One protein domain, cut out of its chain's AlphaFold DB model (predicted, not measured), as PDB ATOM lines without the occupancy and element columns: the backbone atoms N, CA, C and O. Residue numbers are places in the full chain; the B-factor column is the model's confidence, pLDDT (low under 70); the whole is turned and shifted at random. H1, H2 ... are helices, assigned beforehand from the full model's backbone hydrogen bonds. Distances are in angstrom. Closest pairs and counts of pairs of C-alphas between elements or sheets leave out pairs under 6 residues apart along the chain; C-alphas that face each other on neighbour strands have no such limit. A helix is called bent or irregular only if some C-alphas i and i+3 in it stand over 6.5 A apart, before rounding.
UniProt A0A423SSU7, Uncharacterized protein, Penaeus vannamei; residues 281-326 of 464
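AT A GLANCE: This is residues 281 to 326 of the 464 residues of an uncharacterized protein of Penaeus vannamei (UniProt A0A423SSU7). The model shows a long, open helical hairpin: H1 runs out, the chain turns tightly, and H2 folds back beside it, the two meeting only near the turn. H1 makes most of the longest axis, and its first residues, 281 to 287, stick out free. The printed part has 46 residues with two named helices, H1 then H2, and no named strand; the class is all helix. It is loose, with a radius of gyration of the C-alphas of 12.1 A, and spans 38 by 19 by 9 A, only just flat.

IN THESE COORDINATES: H1 holds residues 281 to 303 and is 32.9 A long from C-alpha 281 at (-3.298, -106.874, -11.064) to C-alpha 303 at (7.879, -76.913, -3.268). H2 holds residues 306 to 326 and is 30.1 A long, ending with C-alpha 326 at (-6.879, -94.852, -17.143). H2 is irregular, with C-alphas 307 and 310 7.4 A apart, and has a kink of 36 degrees near residue 315.

HOW THE PARTS SIT: H1 and H2 form a helical hairpin. They run opposite ways at a shallow tilt of 22 degrees, though the line of H2 is a rough one. They touch through residues 299 to 303 of H1 and 308 to 312 of H2 alone; their closest C-alphas, of Val 302 and His 308, are 5.4 A apart. Residues 317 to 322 of H2 stand free. O i to N i+4 pairs are within hydrogen-bond range in 17 of 19 cases in H1 and 13 of 17 in H2.

THE WHOLE: The two C-alphas farthest apart, of Thr 281 and Ser 307, are 37.7 A apart. The printed part has no cut, and the link from H1 to H2 is tight. The mean pLDDT of the printed part is 73.2, with 14 residues under 70, among them 281 to 282 and 322 to 326.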
ATOM      1  N   THR A 281      -3.099-107.435 -12.411       69.94
ATOM      2  CA  THR A 281      -3.298-106.874 -11.064       69.94
ATOM      3  C   THR A 281      -1.981-106.383 -10.464       69.94
ATOM      4  O   THR A 281      -1.937-105.313  -9.863       69.94
ATOM      5  N   ARG A 282      -0.882-107.115 -10.683       67.38
ATOM      6  CA  ARG A 282       0.454-106.716 -10.224       67.38
ATOM      7  C   ARG A 282       0.934-105.425 -10.897       67.38
ATOM      8  O   ARG A 282       1.437-104.546 -10.204       67.38
ATOM      9  N   ASN A 283       0.743-105.289 -12.208       73.62
ATOM     10  CA  ASN A 283       1.148-104.095 -12.953       73.62
ATOM     11  C   ASN A 283       0.280-102.880 -12.598       73.62
ATOM     12  O   ASN A 283       0.818-101.794 -12.403       73.62
ATOM     13  N   VAL A 284      -1.031-103.061 -12.413       74.88
ATOM     14  CA  VAL A 284      -1.930-101.989 -11.952       74.88
ATOM     15  C   VAL A 284      -1.557-101.534 -10.539       74.88
ATOM     16  O   VAL A 284      -1.433-100.334 -10.300       74.88
ATOM     17  N   CYS A 285      -1.290-102.461  -9.612       73.31
ATOM     18  CA  CYS A 285      -0.824-102.114  -8.267       73.31
ATOM     19  C   CYS A 285       0.535-101.402  -8.286       73.31
ATOM     20  O   CYS A 285       0.736-100.475  -7.508       73.31
ATOM     21  N   LEU A 286       1.453-101.790  -9.176       71.44
ATOM     22  CA  LEU A 286       2.760-101.143  -9.308       71.44
ATOM     23  C   LEU A 286       2.640 -99.733  -9.901       71.44
ATOM     24  O   LEU A 286       3.287 -98.816  -9.404       71.44
ATOM     25  N   ILE A 287       1.768 -99.531 -10.892       73.75
ATOM     26  CA  ILE A 287       1.463 -98.207 -11.455       73.75
ATOM     27  C   ILE A 287       0.809 -97.317 -10.397       73.75
ATOM     28  O   ILE A 287       1.202 -96.162 -10.242       73.75
ATOM     29  N   LEU A 288      -0.156 -97.833  -9.633       72.12
ATOM     30  CA  LEU A 288      -0.788 -97.083  -8.547       72.12
ATOM     31  C   LEU A 288       0.213 -96.750  -7.438       72.12
ATOM     32  O   LEU A 288       0.234 -95.615  -6.977       72.12
ATOM     33  N   ALA A 289       1.088 -97.686  -7.063       67.44
ATOM     34  CA  ALA A 289       2.141 -97.439  -6.084       67.44
ATOM     35  C   ALA A 289       3.133 -96.378  -6.583       67.44
ATOM     36  O   ALA A 289       3.403 -95.415  -5.873       67.44
ATOM     37  N   MET A 290       3.624 -96.486  -7.820       71.31
ATOM     38  CA  MET A 290       4.503 -95.470  -8.406       71.31
ATOM     39  C   MET A 290       3.815 -94.106  -8.443       71.31
ATOM     40  O   MET A 290       4.419 -93.116  -8.061       71.31
ATOM     41  N   ASN A 291       2.530 -94.038  -8.776       70.44
ATOM     42  CA  ASN A 291       1.779 -92.787  -8.707       70.44
ATOM     43  C   ASN A 291       1.676 -92.218  -7.291       70.44
ATOM     44  O   ASN A 291       1.877 -91.022  -7.091       70.44
ATOM     45  N   PHE A 292       1.406 -93.074  -6.309       66.25
ATOM     46  CA  PHE A 292       1.218 -92.657  -4.924       66.25
ATOM     47  C   PHE A 292       2.526 -92.247  -4.239       66.25
ATOM     48  O   PHE A 292       2.496 -91.408  -3.347       66.25
ATOM     49  N   TYR A 293       3.669 -92.800  -4.654       60.03
ATOM     50  CA  TYR A 293       4.977 -92.483  -4.070       60.03
ATOM     51  C   TYR A 293       5.758 -91.431  -4.864       60.03
ATOM     52  O   TYR A 293       6.428 -90.585  -4.268       60.03
ATOM     53  N   LEU A 294       5.661 -91.436  -6.194       72.50
ATOM     54  CA  LEU A 294       6.405 -90.513  -7.051       72.50
ATOM     55  C   LEU A 294       5.744 -89.127  -7.085       72.50
ATOM     56  O   LEU A 294       6.454 -88.125  -7.086       72.50
ATOM     57  N   CYS A 295       4.408 -89.046  -7.031       75.19
ATOM     58  CA  CYS A 295       3.696 -87.765  -7.042       75.19
ATOM     59  C   CYS A 295       4.026 -86.899  -5.807       75.19
ATOM     60  O   CYS A 295       4.470 -85.767  -5.996       75.19
ATOM     61  N   PRO A 296       3.962 -87.398  -4.554       59.38
ATOM     62  CA  PRO A 296       4.363 -86.608  -3.389       59.38
ATOM     63  C   PRO A 296       5.845 -86.233  -3.408       59.38
ATOM     64  O   PRO A 296       6.189 -85.124  -3.015       59.38
ATOM     65  N   ALA A 297       6.726 -87.116  -3.894       65.75
ATOM     66  CA  ALA A 297       8.160 -86.840  -3.977       65.75
ATOM     67  C   ALA A 297       8.482 -85.722  -4.985       65.75
ATOM     68  O   ALA A 297       9.303 -84.849  -4.702       65.75
ATOM     69  N   VAL A 298       7.811 -85.718  -6.140       70.06
ATOM     70  CA  VAL A 298       7.929 -84.647  -7.139       70.06
ATOM     71  C   VAL A 298       7.315 -83.351  -6.607       70.06
ATOM     72  O   VAL A 298       7.966 -82.312  -6.682       70.06
ATOM     73  N   CYS A 299       6.134 -83.407  -5.985       72.62
ATOM     74  CA  CYS A 299       5.509 -82.246  -5.348       72.62
ATOM     75  C   CYS A 299       6.427 -81.627  -4.283       72.62
ATOM     76  O   CYS A 299       6.689 -80.427  -4.327       72.62
ATOM     77  N   LEU A 300       6.992 -82.431  -3.376       69.12
ATOM     78  CA  LEU A 300       7.914 -81.958  -2.336       69.12
ATOM     79  C   LEU A 300       9.176 -81.312  -2.921       69.12
ATOM     80  O   LEU A 300       9.654 -80.307  -2.396       69.12
ATOM     81  N   ARG A 301       9.698 -81.839  -4.034       73.06
ATOM     82  CA  ARG A 301      10.884 -81.285  -4.704       73.06
ATOM     83  C   ARG A 301      10.596 -79.967  -5.424       73.06
ATOM     84  O   ARG A 301      11.468 -79.106  -5.487       73.06
ATOM     85  N   VAL A 302       9.378 -79.795  -5.932       72.94
ATOM     86  CA  VAL A 302       8.921 -78.554  -6.577       72.94
ATOM     87  C   VAL A 302       8.626 -77.477  -5.535       72.94
ATOM     88  O   VAL A 302       9.019 -76.330  -5.725       72.94
ATOM     89  N   PHE A 303       8.034 -77.839  -4.394       72.12
ATOM     90  CA  PHE A 303       7.879 -76.913  -3.268       72.12
ATOM     91  C   PHE A 303       9.225 -76.471  -2.672       72.12
ATOM     92  O   PHE A 303       9.317 -75.370  -2.136       72.12
ATOM     93  N   ALA A 304      10.275 -77.287  -2.804       67.06
ATOM     94  CA  ALA A 304      11.619 -76.944  -2.349       67.06
ATOM     95  C   ALA A 304      12.368 -75.963  -3.275       67.06
ATOM     96  O   ALA A 304      13.335 -75.350  -2.830       67.06
ATOM     97  N   SER A 305      11.953 -75.791  -4.539       83.50
ATOM     98  CA  SER A 305      12.564 -74.799  -5.432       83.50
ATOM     99  C   SER A 305      11.558 -74.211  -6.432       83.50
ATOM    100  O   SER A 305      11.123 -74.907  -7.358       83.50
ATOM    101  N   PRO A 306      11.240 -72.903  -6.330       81.81
ATOM    102  CA  PRO A 306      10.255 -72.249  -7.191       81.81
ATOM    103  C   PRO A 306      10.651 -72.237  -8.677       81.81
ATOM    104  O   PRO A 306       9.790 -72.053  -9.535       81.81
ATOM    105  N   SER A 307      11.921 -72.501  -9.012       88.94
ATOM    106  CA  SER A 307      12.382 -72.619 -10.402       88.94
ATOM    107  C   SER A 307      11.802 -73.830 -11.145       88.94
ATOM    108  O   SER A 307      11.822 -73.851 -12.374       88.94
ATOM    109  N   HIS A 308      11.280 -74.840 -10.437       82.88
ATOM    110  CA  HIS A 308      10.719 -76.053 -11.047       82.88
ATOM    111  C   HIS A 308       9.198 -76.014 -11.240       82.88
ATOM    112  O   HIS A 308       8.633 -76.932 -11.834       82.88
ATOM    113  N   LEU A 309       8.533 -74.946 -10.795       81.88
ATOM    114  CA  LEU A 309       7.086 -74.773 -10.917       81.88
ATOM    115  C   LEU A 309       6.555 -74.862 -12.368       81.88
ATOM    116  O   LEU A 309       5.587 -75.594 -12.577       81.88
ATOM    117  N   PRO A 310       7.160 -74.228 -13.397       79.50
ATOM    118  CA  PRO A 310       6.640 -74.332 -14.766       79.50
ATOM    119  C   PRO A 310       6.774 -75.746 -15.346       79.50
ATOM    120  O   PRO A 310       5.880 -76.223 -16.041       79.50
ATOM    121  N   LEU A 311       7.858 -76.449 -15.013       79.50
ATOM    122  CA  LEU A 311       8.081 -77.828 -15.439       79.50
ATOM    123  C   LEU A 311       7.082 -78.774 -14.755       79.50
ATOM    124  O   LEU A 311       6.501 -79.636 -15.407       79.50
ATOM    125  N   PHE A 312       6.799 -78.562 -13.469       81.56
ATOM    126  CA  PHE A 312       5.769 -79.302 -12.742       81.56
ATOM    127  C   PHE A 312       4.365 -79.105 -13.320       81.56
ATOM    128  O   PHE A 312       3.636 -80.085 -13.481       81.56
ATOM    129  N   LEU A 313       3.990 -77.869 -13.660       79.62
ATOM    130  CA  LEU A 313       2.703 -77.585 -14.300       79.62
ATOM    131  C   LEU A 313       2.599 -78.264 -15.670       79.62
ATOM    132  O   LEU A 313       1.566 -78.853 -15.975       79.62
ATOM    133  N   PHE A 314       3.679 -78.260 -16.455       80.62
ATOM    134  CA  PHE A 314       3.737 -78.944 -17.747       80.62
ATOM    135  C   PHE A 314       3.572 -80.466 -17.612       80.62
ATOM    136  O   PHE A 314       2.731 -81.062 -18.286       80.62
ATOM    137  N   TYR A 315       4.312 -81.101 -16.696       78.31
ATOM    138  CA  TYR A 315       4.173 -82.538 -16.440       78.31
ATOM    139  C   TYR A 315       2.797 -82.891 -15.875       78.31
ATOM    140  O   TYR A 315       2.208 -83.883 -16.292       78.31
ATOM    141  N   SER A 316       2.249 -82.065 -14.981       78.25
ATOM    142  CA  SER A 316       0.901 -82.264 -14.444       78.25
ATOM    143  C   SER A 316      -0.153 -82.169 -15.545       78.25
ATOM    144  O   SER A 316      -1.037 -83.018 -15.611       78.25
ATOM    145  N   PHE A 317      -0.026 -81.203 -16.459       78.62
ATOM    146  CA  PHE A 317      -0.928 -81.043 -17.599       78.62
ATOM    147  C   PHE A 317      -0.879 -82.234 -18.562       78.62
ATOM    148  O   PHE A 317      -1.922 -82.682 -19.033       78.62
ATOM    149  N   LEU A 318       0.308 -82.789 -18.821       78.31
ATOM    150  CA  LEU A 318       0.446 -83.989 -19.647       78.31
ATOM    151  C   LEU A 318      -0.066 -85.243 -18.940       78.31
ATOM    152  O   LEU A 318      -0.638 -86.112 -19.587       78.31
ATOM    153  N   TYR A 319       0.123 -85.356 -17.630       76.81
ATOM    154  CA  TYR A 319      -0.132 -86.593 -16.898       76.81
ATOM    155  C   TYR A 319      -1.583 -86.746 -16.423       76.81
ATOM    156  O   TYR A 319      -2.115 -87.859 -16.375       76.81
ATOM    157  N   PHE A 320      -2.261 -85.636 -16.113       73.81
ATOM    158  CA  PHE A 320      -3.635 -85.643 -15.603       73.81
ATOM    159  C   PHE A 320      -4.655 -86.272 -16.573       73.81
ATOM    160  O   PHE A 320      -5.462 -87.089 -16.121       73.81
ATOM    161  N   PRO A 321      -4.609 -86.008 -17.896       73.88
ATOM    162  CA  PRO A 321      -5.478 -86.679 -18.857       73.88
ATOM    163  C   PRO A 321      -5.245 -88.193 -18.884       73.88
ATOM    164  O   PRO A 321      -6.208 -88.954 -18.865       73.88
ATOM    165  N   PHE A 322      -3.990 -88.654 -18.852       68.81
ATOM    166  CA  PHE A 322      -3.675 -90.089 -18.860       68.81
ATOM    167  C   PHE A 322      -4.194 -90.806 -17.613       68.81
ATOM    168  O   PHE A 322      -4.767 -91.893 -17.726       68.81
ATOM    169  N   LEU A 323      -4.053 -90.197 -16.433       67.56
ATOM    170  CA  LEU A 323      -4.637 -90.726 -15.198       67.56
ATOM    171  C   LEU A 323      -6.167 -90.746 -15.253       67.56
ATOM    172  O   LEU A 323      -6.780 -91.734 -14.841       67.56
ATOM    173  N   PHE A 324      -6.787 -89.691 -15.782       66.75
ATOM    174  CA  PHE A 324      -8.240 -89.597 -15.916       66.75
ATOM    175  C   PHE A 324      -8.797 -90.656 -16.880       66.75
ATOM    176  O   PHE A 324      -9.751 -91.356 -16.544       66.75
ATOM    177  N   PHE A 325      -8.163 -90.857 -18.038       62.84
ATOM    178  CA  PHE A 325      -8.544 -91.905 -18.991       62.84
ATOM    179  C   PHE A 325      -8.318 -93.316 -18.429       62.84
ATOM    180  O   PHE A 325      -9.173 -94.190 -18.594       62.84
ATOM    181  N   SER A 326      -7.209 -93.539 -17.718       62.00
ATOM    182  CA  SER A 326      -6.879 -94.852 -17.143       62.00
ATOM    183  C   SER A 326      -7.811 -95.232 -15.990       62.00
ATOM    184  O   SER A 326      -8.254 -96.375 -15.904       62.00
TER     185      SER A 326